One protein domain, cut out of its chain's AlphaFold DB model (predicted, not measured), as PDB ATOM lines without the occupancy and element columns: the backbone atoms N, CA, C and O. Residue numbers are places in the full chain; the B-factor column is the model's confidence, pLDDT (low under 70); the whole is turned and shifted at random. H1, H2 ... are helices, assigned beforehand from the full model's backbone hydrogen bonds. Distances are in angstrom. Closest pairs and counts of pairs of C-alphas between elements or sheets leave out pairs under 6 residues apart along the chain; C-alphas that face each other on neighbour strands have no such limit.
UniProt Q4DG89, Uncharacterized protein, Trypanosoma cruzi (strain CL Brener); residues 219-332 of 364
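What this domain is: This is residues 219 to 332 of the 364 residues of an uncharacterized protein of Trypanosoma cruzi (strain CL Brener) (UniProt Q4DG89). With little regular structure, this is a compact body of loops in which short H2 sits near the middle, with H1, H4 and H5 round it and H3 making a corner with H4. The 114 printed residues include five named helices, H1 to H5 in order, and no named strand: all helix, with 35 residues in named elements. The radius of gyration of the C-alphas is 14.0 A and the spans are 44 by 31 by 27 A.

How they stand to each other: H1, residues 223 to 228, is close but not clearly touching to H2, residues 248 to 251; their closest C-alphas, Pro 223 and Leu 248, are 7.2 A apart. H3, residues 294 to 303, touches H4, residues 308 to 315, at a steep tilt of 60 degrees, opposite ways; the closest C-alphas, Lys 303 and Trp 314, are 5.7 A apart. H5, residues 320 to 326, is close but not clearly touching to H2, with closest C-alphas Gly 249 and Leu 322 at 7.4 A. Every O i to N i+4 pair is within hydrogen-bond range in H1, H3, H4 and H5; H2 is too short for one.

Where its parts are: H1 begins at C-alpha 223 (113.799, 78.358, 115.470). H3 is 14.4 A long, H4 10.3 A, and H5, 10.1 A, ends at C-alpha 326 (129.514, 82.949, 111.634).

The domain as a whole: The farthest C-alphas, Asp 219 and Glu 332, are 44.7 A apart. The links H1 to H2 and H2 to H3 are long. The printed part has no cut; pLDDT is under 70 at residues 219 to 220 and 331 to 332.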
ATOM      1  N   ASP A 219     104.902  73.290 112.655       49.05
ATOM      2  CA  ASP A 219     104.380  74.553 113.205       49.05
ATOM      3  C   ASP A 219     104.578  74.696 114.734       49.05
ATOM      4  O   ASP A 219     104.377  75.782 115.280       49.05
ATOM      5  N   GLU A 220     105.002  73.640 115.440       60.46
ATOM      6  CA  GLU A 220     105.296  73.697 116.882       60.46
ATOM      7  C   GLU A 220     106.786  73.875 117.203       60.46
ATOM      8  O   GLU A 220     107.148  74.223 118.333       60.46
ATOM      9  N   ILE A 221     107.667  73.665 116.222       78.69
ATOM     10  CA  ILE A 221     109.111  73.750 116.423       78.69
ATOM     11  C   ILE A 221     109.556  75.165 116.068       78.69
ATOM     12  O   ILE A 221     109.708  75.532 114.910       78.69
ATOM     13  N   HIS A 222     109.790  75.987 117.084       86.76
ATOM     14  CA  HIS A 222     110.319  77.333 116.888       86.76
ATOM     15  C   HIS A 222     111.833  77.302 116.568       86.76
ATOM     16  O   HIS A 222     112.530  76.366 116.987       86.76
ATOM     17  N   PRO A 223     112.406  78.341 115.931       92.30
ATOM     18  CA  PRO A 223     113.799  78.358 115.470       92.30
ATOM     19  C   PRO A 223     114.844  78.065 116.562       92.30
ATOM     20  O   PRO A 223     115.911  77.541 116.259       92.30
ATOM     21  N   CYS A 224     114.557  78.308 117.847       92.49
ATOM     22  CA  CYS A 224     115.491  77.944 118.920       92.49
ATOM     23  C   CYS A 224     115.722  76.423 119.035       92.49
ATOM     24  O   CYS A 224     116.826  75.992 119.352       92.49
ATOM     25  N   CYS A 225     114.715  75.588 118.762       91.27
ATOM     26  CA  CYS A 225     114.892  74.134 118.780       91.27
ATOM     27  C   CYS A 225     115.762  73.662 117.610       91.27
ATOM     28  O   CYS A 225     116.538  72.733 117.778       91.27
ATOM     29  N   ARG A 226     115.691  74.338 116.456       90.88
ATOM     30  CA  ARG A 226     116.564  74.066 115.304       90.88
ATOM     31  C   ARG A 226     118.034  74.297 115.635       90.88
ATOM     32  O   ARG A 226     118.881  73.512 115.239       90.88
ATOM     33  N   VAL A 227     118.321  75.397 116.327       91.91
ATOM     34  CA  VAL A 227     119.696  75.833 116.594       91.91
ATOM     35  C   VAL A 227     120.316  75.103 117.787       91.91
ATOM     36  O   VAL A 227     121.461  74.683 117.707       91.91
ATOM     37  N   TRP A 228     119.570  74.920 118.880       91.83
ATOM     38  CA  TRP A 228     120.110  74.366 120.132       91.83
ATOM     39  C   TRP A 228     119.559  72.978 120.491       91.83
ATOM     40  O   TRP A 228     119.778  72.491 121.600       91.83
ATOM     41  N   GLY A 229     118.747  72.365 119.628       90.54
ATOM     42  CA  GLY A 229     118.020  71.115 119.899       90.54
ATOM     43  C   GLY A 229     116.844  71.263 120.876       90.54
ATOM     44  O   GLY A 229     115.870  70.519 120.800       90.54
ATOM     45  N   ARG A 230     116.890  72.244 121.787       90.61
ATOM     46  CA  ARG A 230     115.838  72.551 122.769       90.61
ATOM     47  C   ARG A 230     115.800  74.037 123.122       90.61
ATOM     48  O   ARG A 230     116.809  74.734 123.038       90.61
ATOM     49  N   CYS A 231     114.656  74.521 123.602       91.35
ATOM     50  CA  CYS A 231     114.553  75.856 124.199       91.35
ATOM     51  C   CYS A 231     114.367  75.795 125.711       91.35
ATOM     52  O   CYS A 231     113.477  75.115 126.220       91.35
ATOM     53  N   ILE A 232     115.189  76.555 126.435       89.53
ATOM     54  CA  ILE A 232     115.132  76.627 127.901       89.53
ATOM     55  C   ILE A 232     114.023  77.557 128.415       89.53
ATOM     56  O   ILE A 232     113.666  77.495 129.593       89.53
ATOM     57  N   HIS A 233     113.505  78.440 127.556       86.58
ATOM     58  CA  HIS A 233     112.459  79.416 127.891       86.58
ATOM     59  C   HIS A 233     111.051  78.833 127.723       86.58
ATOM     60  O   HIS A 233     110.079  79.396 128.239       86.58
ATOM     61  N   GLY A 234     110.945  77.699 127.018       83.79
ATOM     62  CA  GLY A 234     109.713  76.946 126.808       83.79
ATOM     63  C   GLY A 234     108.570  77.832 126.323       83.79
ATOM     64  O   GLY A 234     108.678  78.536 125.322       83.79
ATOM     65  N   GLU A 235     107.472  77.844 127.075       82.91
ATOM     66  CA  GLU A 235     106.270  78.604 126.716       82.91
ATOM     67  C   GLU A 235     106.452  80.124 126.732       82.91
ATOM     68  O   GLU A 235     105.660  80.829 126.112       82.91
ATOM     69  N   THR A 236     107.473  80.623 127.437       85.24
ATOM     70  CA  THR A 236     107.774  82.060 127.544       85.24
ATOM     71  C   THR A 236     108.808  82.541 126.528       85.24
ATOM     72  O   THR A 236     109.198  83.710 126.554       85.24
ATOM     73  N   CYS A 237     109.241  81.654 125.625       89.73
ATOM     74  CA  CYS A 237     110.109  82.012 124.514       89.73
ATOM     75  C   CYS A 237     109.405  83.013 123.588       89.73
ATOM     76  O   CYS A 237     108.324  82.737 123.064       89.73
ATOM     77  N   LEU A 238     110.035  84.161 123.347       90.16
ATOM     78  CA  LEU A 238     109.515  85.202 122.456       90.16
ATOM     79  C   LEU A 238     109.499  84.755 120.990       90.16
ATOM     80  O   LEU A 238     108.671  85.221 120.213       90.16
ATOM     81  N   PHE A 239     110.354  83.797 120.634       90.86
ATOM     82  CA  PHE A 239     110.433  83.223 119.294       90.86
ATOM     83  C   PHE A 239     109.536  82.002 119.110       90.86
ATOM     84  O   PHE A 239     109.569  81.394 118.050       90.86
ATOM     85  N   ARG A 240     108.705  81.633 120.098       88.51
ATOM     86  CA  ARG A 240     107.865  80.424 120.036       88.51
ATOM     87  C   ARG A 240     106.953  80.356 118.805       88.51
ATOM     88  O   ARG A 240     106.629  79.265 118.363       88.51
ATOM     89  N   ARG A 241     106.524  81.507 118.281       86.22
ATOM     90  CA  ARG A 241     105.667  81.618 117.084       86.22
ATOM     91  C   ARG A 241     106.425  82.098 115.840       86.22
ATOM     92  O   ARG A 241     105.797  82.422 114.837       86.22
ATOM     93  N   ALA A 242     107.749  82.197 115.925       88.28
ATOM     94  CA  ALA A 242     108.585  82.574 114.800       88.28
ATOM     95  C   ALA A 242     108.571  81.488 113.723       88.28
ATOM     96  O   ALA A 242     108.454  80.306 114.058       88.28
ATOM     97  N   PRO A 243     108.727  81.863 112.445       89.32
ATOM     98  CA  PRO A 243     108.884  80.885 111.389       89.32
ATOM     99  C   PRO A 243     110.184  80.088 111.609       89.32
ATOM    100  O   PRO A 243     111.186  80.615 112.104       89.32
ATOM    101  N   TYR A 244     110.143  78.789 111.312       89.12
ATOM    102  CA  TYR A 244     111.230  77.844 111.607       89.12
ATOM    103  C   TYR A 244     112.548  78.204 110.899       89.12
ATOM    104  O   TYR A 244     113.646  78.000 111.432       89.12
ATOM    105  N   ASP A 245     112.427  78.780 109.707       89.60
ATOM    106  CA  ASP A 245     113.507  79.244 108.846       89.60
ATOM    107  C   ASP A 245     114.043  80.630 109.226       89.60
ATOM    108  O   ASP A 245     114.967  81.099 108.573       89.60
ATOM    109  N   LEU A 246     113.555  81.271 110.297       91.50
ATOM    110  CA  LEU A 246     114.111  82.536 110.787       91.50
ATOM    111  C   LEU A 246     115.597  82.389 111.145       91.50
ATOM    112  O   LEU A 246     115.992  81.498 111.910       91.50
ATOM    113  N   CYS A 247     116.426  83.291 110.627       93.11
ATOM    114  CA  CYS A 247     117.857  83.322 110.894       93.11
ATOM    115  C   CYS A 247     118.139  83.917 112.280       93.11
ATOM    116  O   CYS A 247     118.186  85.135 112.461       93.11
ATOM    117  N   LEU A 248     118.368  83.061 113.280       93.72
ATOM    118  CA  LEU A 248     118.760  83.538 114.611       93.72
ATOM    119  C   LEU A 248     120.144  84.201 114.608       93.72
ATOM    120  O   LEU A 248     120.343  85.149 115.357       93.72
ATOM    121  N   GLY A 249     121.064  83.771 113.734       92.69
ATOM    122  CA  GLY A 249     122.372  84.417 113.568       92.69
ATOM    123  C   GLY A 249     122.248  85.874 113.117       92.69
ATOM    124  O   GLY A 249     122.938  86.739 113.646       92.69
ATOM    125  N   PHE A 250     121.307  86.171 112.216       93.48
ATOM    126  CA  PHE A 250     120.981  87.540 111.811       93.48
ATOM    127  C   PHE A 250     120.440  88.363 112.979       93.48
ATOM    128  O   PHE A 250     120.932  89.454 113.234       93.48
ATOM    129  N   LEU A 251     119.501  87.821 113.760       93.49
ATOM    130  CA  LEU A 251     118.973  88.519 114.940       93.49
ATOM    131  C   LEU A 251     120.022  88.749 116.035       93.49
ATOM    132  O   LEU A 251     119.939  89.735 116.764       93.49
ATOM    133  N   MET A 252     121.002  87.853 116.150       93.66
ATOM    134  CA  MET A 252     122.146  87.996 117.052       93.66
ATOM    135  C   MET A 252     123.216  88.964 116.519       93.66
ATOM    136  O   MET A 252     124.166  89.253 117.243       93.66
ATOM    137  N   GLY A 253     123.075  89.470 115.287       92.03
ATOM    138  CA  GLY A 253     124.045  90.355 114.632       92.03
ATOM    139  C   GLY A 253     125.288  89.646 114.087       92.03
ATOM    140  O   GLY A 253     126.253  90.312 113.741       92.03
ATOM    141  N   LEU A 254     125.278  88.312 114.028       92.10
ATOM    142  CA  LEU A 254     126.388  87.487 113.537       92.10
ATOM    143  C   LEU A 254     126.320  87.262 112.020       92.10
ATOM    144  O   LEU A 254     127.343  87.130 111.360       92.10
ATOM    145  N   CYS A 255     125.112  87.203 111.455       90.92
ATOM    146  CA  CYS A 255     124.927  87.091 110.012       90.92
ATOM    147  C   CYS A 255     124.801  88.483 109.384       90.92
ATOM    148  O   CYS A 255     124.008  89.296 109.854       90.92
ATOM    149  N   LEU A 256     125.526  88.717 108.287       86.35
ATOM    150  CA  LEU A 256     125.563  90.000 107.575       86.35
ATOM    151  C   LEU A 256     124.253  90.369 106.857       86.35
ATOM    152  O   LEU A 256     124.134  91.480 106.356       86.35
ATOM    153  N   GLY A 257     123.275  89.461 106.788       84.70
ATOM    154  CA  GLY A 257     121.997  89.728 106.120       84.70
ATOM    155  C   GLY A 257     121.994  89.455 104.612       84.70
ATOM    156  O   GLY A 257     120.989  89.705 103.959       84.70
ATOM    157  N   ASP A 258     123.082  88.909 104.068       84.37
ATOM    158  CA  ASP A 258     123.213  88.570 102.649       84.37
ATOM    159  C   ASP A 258     122.325  87.360 102.294       84.37
ATOM    160  O   ASP A 258     122.611  86.227 102.699       84.37
ATOM    161  N   GLU A 259     121.215  87.610 101.592       80.09
ATOM    162  CA  GLU A 259     120.227  86.591 101.199       80.09
ATOM    163  C   GLU A 259     120.803  85.546 100.232       80.09
ATOM    164  O   GLU A 259     120.305  84.422 100.176       80.09
ATOM    165  N   GLU A 260     121.881  85.869  99.510       81.02
ATOM    166  CA  GLU A 260     122.531  84.925  98.596       81.02
ATOM    167  C   GLU A 260     123.351  83.879  99.362       81.02
ATOM    168  O   GLU A 260     123.438  82.714  98.965       81.02
ATOM    169  N   LYS A 261     123.935  84.279 100.499       85.60
ATOM    170  CA  LYS A 261     124.792  83.415 101.328       85.60
ATOM    171  C   LYS A 261     124.024  82.724 102.442       85.60
ATOM    172  O   LYS A 261     124.352  81.592 102.808       85.60
ATOM    173  N   CYS A 262     123.007  83.376 103.004       87.71
ATOM    174  CA  CYS A 262     122.206  82.803 104.073       87.71
ATOM    175  C   CYS A 262     120.935  82.151 103.531       87.71
ATOM    176  O   CYS A 262     120.063  82.796 102.967       87.71
ATOM    177  N   ARG A 263     120.768  80.855 103.797       88.40
ATOM    178  CA  ARG A 263     119.570  80.105 103.382       88.40
ATOM    179  C   ARG A 263     118.330  80.392 104.239       88.40
ATOM    180  O   ARG A 263     117.259  79.861 103.938       88.40
ATOM    181  N   PHE A 264     118.481  81.161 105.314       89.96
ATOM    182  CA  PHE A 264     117.454  81.424 106.319       89.96
ATOM    183  C   PHE A 264     116.809  82.799 106.116       89.96
ATOM    184  O   PHE A 264     117.416  83.706 105.562       89.96
ATOM    185  N   LEU A 265     115.577  82.957 106.597       89.44
ATOM    186  CA  LEU A 265     114.818  84.199 106.514       89.44
ATOM    187  C   LEU A 265     115.451  85.283 107.398       89.44
ATOM    188  O   LEU A 265     115.559  85.120 108.619       89.44
ATOM    189  N   HIS A 266     115.819  86.410 106.792       91.71
ATOM    190  CA  HIS A 266     116.220  87.622 107.496       91.71
ATOM    191  C   HIS A 266     114.992  88.490 107.746       91.71
ATOM    192  O   HIS A 266     114.342  88.956 106.818       91.71
ATOM    193  N   GLN A 267     114.650  88.697 109.015       89.41
ATOM    194  CA  GLN A 267     113.535  89.559 109.373       89.41
ATOM    195  C   GLN A 267     113.873  90.383 110.606       89.41
ATOM    196  O   GLN A 267     114.244  89.828 111.638       89.41
ATOM    197  N   HIS A 268     113.692  91.699 110.525       89.51
ATOM    198  CA  HIS A 268     113.816  92.568 111.686       89.51
ATOM    199  C   HIS A 268     112.610  92.393 112.610       89.51
ATOM    200  O   HIS A 268     111.483  92.755 112.271       89.51
ATOM    201  N   VAL A 269     112.844  91.845 113.800       90.06
ATOM    202  CA  VAL A 269     111.819  91.668 114.836       90.06
ATOM    203  C   VAL A 269     112.370  92.080 116.189       90.06
ATOM    204  O   VAL A 269     113.558  91.934 116.451       90.06
ATOM    205  N   PHE A 270     111.509  92.603 117.064       87.80
ATOM    206  CA  PHE A 270     111.894  93.033 118.415       87.80
ATOM    207  C   PHE A 270     113.086  94.010 118.450       87.80
ATOM    208  O   PHE A 270     113.868  93.963 119.395       87.80
ATOM    209  N   SER A 271     113.240  94.874 117.440       87.86
ATOM    210  CA  SER A 271     114.389  95.790 117.303       87.86
ATOM    211  C   SER A 271     115.747  95.075 117.174       87.86
ATOM    212  O   SER A 271     116.753  95.567 117.678       87.86
ATOM    213  N   LEU A 272     115.768  93.904 116.524       89.29
ATOM    214  CA  LEU A 272     116.971  93.117 116.242       89.29
ATOM    215  C   LEU A 272     117.193  92.916 114.731       89.29
ATOM    216  O   LEU A 272     116.204  92.860 113.994       89.29
ATOM    217  N   PRO A 273     118.453  92.757 114.274       88.25
ATOM    218  CA  PRO A 273     119.692  93.023 115.018       88.25
ATOM    219  C   PRO A 273     119.824  94.486 115.456       88.25
ATOM    220  O   PRO A 273     119.232  95.386 114.860       88.25
ATOM    221  N   ASN A 274     120.605  94.725 116.512       87.41
ATOM    222  CA  ASN A 274     120.902  96.079 116.966       87.41
ATOM    223  C   ASN A 274     121.996  96.702 116.086       87.41
ATOM    224  O   ASN A 274     123.185  96.472 116.317       87.41
ATOM    225  N   ALA A 275     121.576  97.509 115.112       85.82
ATOM    226  CA  ALA A 275     122.463  98.182 114.165       85.82
ATOM    227  C   ALA A 275     123.441  99.183 114.816       85.82
ATOM    228  O   ALA A 275     124.460  99.503 114.214       85.82
ATOM    229  N   ALA A 276     123.161  99.662 116.033       88.06
ATOM    230  CA  ALA A 276     124.002 100.644 116.723       88.06
ATOM    231  C   ALA A 276     125.256 100.042 117.390       88.06
ATOM    232  O   ALA A 276     126.139 100.787 117.803       88.06
ATOM    233  N   ASP A 277     125.338  98.713 117.527       87.32
ATOM    234  CA  ASP A 277     126.460  98.017 118.182       87.32
ATOM    235  C   ASP A 277     126.909  96.810 117.332       87.32
ATOM    236  O   ASP A 277     126.660  95.656 117.699       87.32
ATOM    237  N   PRO A 278     127.491  97.039 116.140       89.11
ATOM    238  CA  PRO A 278     127.829  95.965 115.207       89.11
ATOM    239  C   PRO A 278     128.819  94.958 115.810       89.11
ATOM    240  O   PRO A 278     129.533  95.251 116.770       89.11
ATOM    241  N   VAL A 279     128.838  93.746 115.253       91.21
ATOM    242  CA  VAL A 279     129.814  92.715 115.634       91.21
ATOM    243  C   VAL A 279     131.241  93.189 115.299       91.21
ATOM    244  O   VAL A 279     131.429  93.803 114.244       91.21
ATOM    245  N   PRO A 280     132.247  92.952 116.165       91.01
ATOM    246  CA  PRO A 280     133.638  93.255 115.838       91.01
ATOM    247  C   PRO A 280     134.100  92.504 114.580       91.01
ATOM    248  O   PRO A 280     133.690  91.369 114.343       91.01
ATOM    249  N   ALA A 281     134.944  93.146 113.767       85.82
ATOM    250  CA  ALA A 281     135.287  92.657 112.428       85.82
ATOM    251  C   ALA A 281     136.202  91.421 112.422       85.82
ATOM    252  O   ALA A 281     136.078  90.573 111.543       85.82
ATOM    253  N   GLU A 282     137.122  91.325 113.380       85.37
ATOM    254  CA  GLU A 282     138.133  90.267 113.451       85.37
ATOM    255  C   GLU A 282     138.062  89.609 114.827       85.37
ATOM    256  O   GLU A 282     137.811  90.298 115.818       85.37
ATOM    257  N   ARG A 283     138.199  88.278 114.875       89.42
ATOM    258  CA  ARG A 283     138.140  87.478 116.105       89.42
ATOM    259  C   ARG A 283     139.426  86.681 116.247       89.42
ATOM    260  O   ARG A 283     139.698  85.821 115.415       89.42
ATOM    261  N   ARG A 284     140.170  86.910 117.321       86.20
ATOM    262  CA  ARG A 284     141.354  86.125 117.693       86.20
ATOM    263  C   ARG A 284     140.971  84.927 118.557       86.20
ATOM    264  O   ARG A 284     139.862  84.856 119.083       86.20
ATOM    265  N   ALA A 285     141.881  83.966 118.701       83.35
ATOM    266  CA  ALA A 285     141.620  82.753 119.483       83.35
ATOM    267  C   ALA A 285     141.323  83.069 120.963       83.35
ATOM    268  O   ALA A 285     140.417  82.485 121.549       83.35
ATOM    269  N   GLU A 286     142.044  84.038 121.531       85.57
ATOM    270  CA  GLU A 286     141.988  84.415 122.953       85.57
ATOM    271  C   GLU A 286     140.853  85.403 123.279       85.57
ATOM    272  O   GLU A 286     140.491  85.600 124.437       85.57
ATOM    273  N   ASP A 287     140.235  85.996 122.254       88.32
ATOM    274  CA  ASP A 287     139.261  87.082 122.396       88.32
ATOM    275  C   ASP A 287     138.021  86.696 123.218       88.32
ATOM    276  O   ASP A 287     137.397  87.547 123.851       88.32
ATOM    277  N   LEU A 288     137.614  85.427 123.188       85.75
ATOM    278  CA  LEU A 288     136.438  84.965 123.930       85.75
ATOM    279  C   LEU A 288     136.719  84.739 125.417       85.75
ATOM    280  O   LEU A 288     135.782  84.775 126.221       85.75
ATOM    281  N   GLU A 289     137.977  84.481 125.764       86.23
ATOM    282  CA  GLU A 289     138.432  84.259 127.135       86.23
ATOM    283  C   GLU A 289     138.825  85.583 127.800       86.23
ATOM    284  O   GLU A 289     138.570  85.776 128.992       86.23
ATOM    285  N   ASP A 290     139.359  86.525 127.020       89.06
ATOM    286  CA  ASP A 290     139.662  87.871 127.483       89.06
ATOM    287  C   ASP A 290     138.404  88.756 127.532       89.06
ATOM    288  O   ASP A 290     137.857  89.194 126.516       89.06
ATOM    289  N   ALA A 291     137.961  89.075 128.750       88.21
ATOM    290  CA  ALA A 291     136.835  89.972 128.991       88.21
ATOM    291  C   ALA A 291     137.087  91.411 128.501       88.21
ATOM    292  O   ALA A 291     136.121  92.141 128.255       88.21
ATOM    293  N   GLU A 292     138.351  91.823 128.361       90.18
ATOM    294  CA  GLU A 292     138.735  93.169 127.937       90.18
ATOM    295  C   GLU A 292     138.875  93.322 126.420       90.18
ATOM    296  O   GLU A 292     138.875  94.461 125.928       90.18
ATOM    297  N   SER A 293     138.905  92.215 125.676       92.19
ATOM    298  CA  SER A 293     138.936  92.224 124.216       92.19
ATOM    299  C   SER A 293     137.671  92.872 123.627       92.19
ATOM    300  O   SER A 293     136.622  93.000 124.277       92.19
ATOM    301  N   ALA A 294     137.736  93.286 122.359       92.26
ATOM    302  CA  ALA A 294     136.583  93.865 121.666       92.26
ATOM    303  C   ALA A 294     135.389  92.890 121.636       92.26
ATOM    304  O   ALA A 294     134.244  93.291 121.868       92.26
ATOM    305  N   TRP A 295     135.670  91.605 121.410       93.19
ATOM    306  CA  TRP A 295     134.694  90.517 121.417       93.19
ATOM    307  C   TRP A 295     134.165  90.205 122.812       93.19
ATOM    308  O   TRP A 295     132.948  90.111 122.976       93.19
ATOM    309  N   GLY A 296     135.034  90.110 123.819       91.05
ATOM    310  CA  GLY A 296     134.655  89.890 125.214       91.05
ATOM    311  C   GLY A 296     133.688  90.967 125.700       91.05
ATOM    312  O   GLY A 296     132.582  90.664 126.170       91.05
ATOM    313  N   LYS A 297     134.024  92.240 125.454       92.59
ATOM    314  CA  LYS A 297     133.156  93.392 125.743       92.59
ATOM    315  C   LYS A 297     131.843  93.343 124.966       92.59
ATOM    316  O   LYS A 297     130.786  93.620 125.539       92.59
ATOM    317  N   TRP A 298     131.878  93.005 123.677       93.76
ATOM    318  CA  TRP A 298     130.674  92.917 122.846       93.76
ATOM    319  C   TRP A 298     129.729  91.812 123.338       93.76
ATOM    320  O   TRP A 298     128.562  92.080 123.630       93.76
ATOM    321  N   ILE A 299     130.235  90.599 123.567       92.61
ATOM    322  CA  ILE A 299     129.458  89.479 124.121       92.61
ATOM    323  C   ILE A 299     128.899  89.836 125.502       92.61
ATOM    324  O   ILE A 299     127.736  89.535 125.794       92.61
ATOM    325  N   ALA A 300     129.683  90.500 126.355       91.13
ATOM    326  CA  ALA A 300     129.222  90.943 127.666       91.13
ATOM    327  C   ALA A 300     128.035  91.914 127.561       91.13
ATOM    328  O   ALA A 300     127.058  91.762 128.302       91.13
ATOM    329  N   ARG A 301     128.054  92.865 126.614       92.14
ATOM    330  CA  ARG A 301     126.904  93.748 126.350       92.14
ATOM    331  C   ARG A 301     125.678  92.953 125.906       92.14
ATOM    332  O   ARG A 301     124.595  93.153 126.453       92.14
ATOM    333  N   ARG A 302     125.850  91.993 124.992       92.81
ATOM    334  CA  ARG A 302     124.762  91.140 124.479       92.81
ATOM    335  C   ARG A 302     124.129  90.257 125.557       92.81
ATOM    336  O   ARG A 302     122.906  90.245 125.710       92.81
ATOM    337  N   LYS A 303     124.944  89.605 126.392       90.74
ATOM    338  CA  LYS A 303     124.478  88.817 127.551       90.74
ATOM    339  C   LYS A 303     123.756  89.669 128.603       90.74
ATOM    340  O   LYS A 303     122.969  89.126 129.380       90.74
ATOM    341  N   ASN A 304     123.998  90.979 128.623       90.52
ATOM    342  CA  ASN A 304     123.356  91.949 129.512       90.52
ATOM    343  C   ASN A 304     122.317  92.829 128.824       90.52
ATOM    344  O   ASN A 304     121.938  93.864 129.376       90.52
ATOM    345  N   SER A 305     121.848  92.426 127.642       90.85
ATOM    346  CA  SER A 305     120.927  93.251 126.876       90.85
ATOM    347  C   SER A 305     119.657  93.576 127.678       90.85
ATOM    348  O   SER A 305     119.046  92.678 128.275       90.85
ATOM    349  N   PRO A 306     119.212  94.849 127.679       87.83
ATOM    350  CA  PRO A 306     117.912  95.215 128.228       87.83
ATOM    351  C   PRO A 306     116.762  94.663 127.372       87.83
ATOM    352  O   PRO A 306     115.641  94.500 127.862       87.83
ATOM    353  N   ASN A 307     117.029  94.348 126.100       90.08
ATOM    354  CA  ASN A 307     116.062  93.740 125.209       90.08
ATOM    355  C   ASN A 307     115.868  92.267 125.582       90.08
ATOM    356  O   ASN A 307     116.786  91.453 125.546       90.08
ATOM    357  N   SER A 308     114.631  91.912 125.920       90.22
ATOM    358  CA  SER A 308     114.304  90.560 126.372       90.22
ATOM    359  C   SER A 308     114.450  89.514 125.268       90.22
ATOM    360  O   SER A 308     114.827  88.385 125.561       90.22
ATOM    361  N   ALA A 309     114.177  89.875 124.011       92.22
ATOM    362  CA  ALA A 309     114.344  88.969 122.876       92.22
ATOM    363  C   ALA A 309     115.824  88.642 122.662       92.22
ATOM    364  O   ALA A 309     116.189  87.476 122.547       92.22
ATOM    365  N   GLU A 310     116.680  89.662 122.708       93.74
ATOM    366  CA  GLU A 310     118.127  89.494 122.600       93.74
ATOM    367  C   GLU A 310     118.677  88.675 123.765       93.74
ATOM    368  O   GLU A 310     119.358  87.676 123.553       93.74
ATOM    369  N   TRP A 311     118.299  89.031 124.995       92.51
ATOM    370  CA  TRP A 311     118.689  88.281 126.184       92.51
ATOM    371  C   TRP A 311     118.314  86.799 126.061       92.51
ATOM    372  O   TRP A 311     119.133  85.928 126.342       92.51
ATOM    373  N   GLN A 312     117.106  86.485 125.581       93.08
ATOM    374  CA  GLN A 312     116.702  85.095 125.392       93.08
ATOM    375  C   GLN A 312     117.583  84.352 124.383       93.08
ATOM    376  O   GLN A 312     117.909  83.201 124.659       93.08
ATOM    377  N   LEU A 313     117.989  84.979 123.270       94.05
ATOM    378  CA  LEU A 313     118.878  84.359 122.274       94.05
ATOM    379  C   LEU A 313     120.241  84.004 122.880       94.05
ATOM    380  O   LEU A 313     120.696  82.873 122.747       94.05
ATOM    381  N   TRP A 314     120.847  84.944 123.607       93.55
ATOM    382  CA  TRP A 314     122.182  84.780 124.194       93.55
ATOM    383  C   TRP A 314     122.227  83.874 125.427       93.55
ATOM    384  O   TRP A 314     123.303  83.428 125.816       93.55
ATOM    385  N   HIS A 315     121.074  83.594 126.040       91.51
ATOM    386  CA  HIS A 315     120.964  82.715 127.205       91.51
ATOM    387  C   HIS A 315     120.269  81.386 126.905       91.51
ATOM    388  O   HIS A 315     120.131  80.585 127.820       91.51
ATOM    389  N   ASN A 316     119.822  81.112 125.670       90.57
ATOM    390  CA  ASN A 316     119.054  79.889 125.400       90.57
ATOM    391  C   ASN A 316     119.901  78.600 125.431       90.57
ATOM    392  O   ASN A 316     119.381  77.529 125.742       90.57
ATOM    393  N   GLY A 317     121.189  78.693 125.104       88.28
ATOM    394  CA  GLY A 317     122.094  77.552 124.997       88.28
ATOM    395  C   GLY A 317     123.542  77.989 124.764       88.28
ATOM    396  O   GLY A 317     123.827  79.188 124.826       88.28
ATOM    397  N   PRO A 318     124.463  77.041 124.511       90.50
ATOM    398  CA  PRO A 318     125.833  77.377 124.144       90.50
ATOM    399  C   PRO A 318     125.839  78.195 122.847       90.50
ATOM    400  O   PRO A 318     125.093  77.908 121.911       90.50
ATOM    401  N   VAL A 319     126.658  79.244 122.822       91.10
ATOM    402  CA  VAL A 319     126.797  80.143 121.665       91.10
ATOM    403  C   VAL A 319     128.082  79.894 120.880       91.10
ATOM    404  O   VAL A 319     128.209  80.424 119.788       91.10
ATOM    405  N   GLN A 320     129.004  79.085 121.408       89.33
ATOM    406  CA  GLN A 320     130.330  78.869 120.825       89.33
ATOM    407  C   GLN A 320     130.249  78.384 119.373       89.33
ATOM    408  O   GLN A 320     130.761  79.054 118.486       89.33
ATOM    409  N   ASP A 321     129.480  77.322 119.119       87.96
ATOM    410  CA  ASP A 321     129.309  76.755 117.773       87.96
ATOM    411  C   ASP A 321     128.722  77.766 116.773       87.96
ATOM    412  O   ASP A 321     129.047  77.753 115.587       87.96
ATOM    413  N   LEU A 322     127.859  78.675 117.245       90.81
ATOM    414  CA  LEU A 322     127.332  79.762 116.417       90.81
ATOM    415  C   LEU A 322     128.421  80.788 116.109       90.81
ATOM    416  O   LEU A 322     128.549  81.213 114.966       90.81
ATOM    417  N   LEU A 323     129.202  81.190 117.111       92.22
ATOM    418  CA  LEU A 323     130.302  82.129 116.907       92.22
ATOM    419  C   LEU A 323     131.323  81.560 115.922       92.22
ATOM    420  O   LEU A 323     131.692  82.248 114.981       92.22
ATOM    421  N   ASP A 324     131.699  80.293 116.078       89.55
ATOM    422  CA  ASP A 324     132.666  79.631 115.203       89.55
ATOM    423  C   ASP A 324     132.155  79.496 113.761       89.55
ATOM    424  O   ASP A 324     132.932  79.638 112.818       89.55
ATOM    425  N   ALA A 325     130.847  79.294 113.575       87.75
ATOM    426  CA  ALA A 325     130.235  79.199 112.252       87.75
ATOM    427  C   ALA A 325     130.093  80.551 111.527       87.75
ATOM    428  O   ALA A 325     130.223  80.598 110.305       87.75
ATOM    429  N   TYR A 326     129.779  81.636 112.245       88.08
ATOM    430  CA  TYR A 326     129.514  82.949 111.634       88.08
ATOM    431  C   TYR A 326     130.717  83.900 111.657       88.08
ATOM    432  O   TYR A 326     130.801  84.789 110.815       88.08
ATOM    433  N   ALA A 327     131.631  83.727 112.608       87.68
ATOM    434  CA  ALA A 327     132.799  84.574 112.813       87.68
ATOM    435  C   ALA A 327     134.011  83.699 113.183       87.68
ATOM    436  O   ALA A 327     134.415  83.678 114.343       87.68
ATOM    437  N   PRO A 328     134.580  82.931 112.237       86.93
ATOM    438  CA  PRO A 328     135.726  82.064 112.510       86.93
ATOM    439  C   PRO A 328     136.934  82.862 113.025       86.93
ATOM    440  O   PRO A 328     137.042  84.066 112.801       86.93
ATOM    441  N   VAL A 329     137.829  82.191 113.758       87.62
ATOM    442  CA  VAL A 329     139.063  82.825 114.246       87.62
ATOM    443  C   VAL A 329     139.945  83.189 113.051       87.62
ATOM    444  O   VAL A 329     140.217  82.328 112.214       87.62
ATOM    445  N   THR A 330     140.408  84.436 112.979       81.49
ATOM    446  CA  THR A 330     141.405  84.857 111.991       81.49
ATOM    447  C   THR A 330     142.736  84.191 112.318       81.49
ATOM    448  O   THR A 330     143.274  84.360 113.410       81.49
ATOM    449  N   SER A 331     143.259  83.396 111.384       68.41
ATOM    450  CA  SER A 331     144.583  82.790 111.551       68.41
ATOM    451  C   SER A 331     145.675  83.848 111.360       68.41
ATOM    452  O   SER A 331     145.544  84.701 110.487       68.41
ATOM    453  N   GLU A 332     146.770  83.777 112.123       62.89
ATOM    454  CA  GLU A 332     147.899  84.730 112.035       62.89
ATOM    455  C   GLU A 332     148.429  84.890 110.594       62.89
ATOM    456  O   GLU A 332     148.808  85.977 110.167       62.89
TER     457      GLU A 332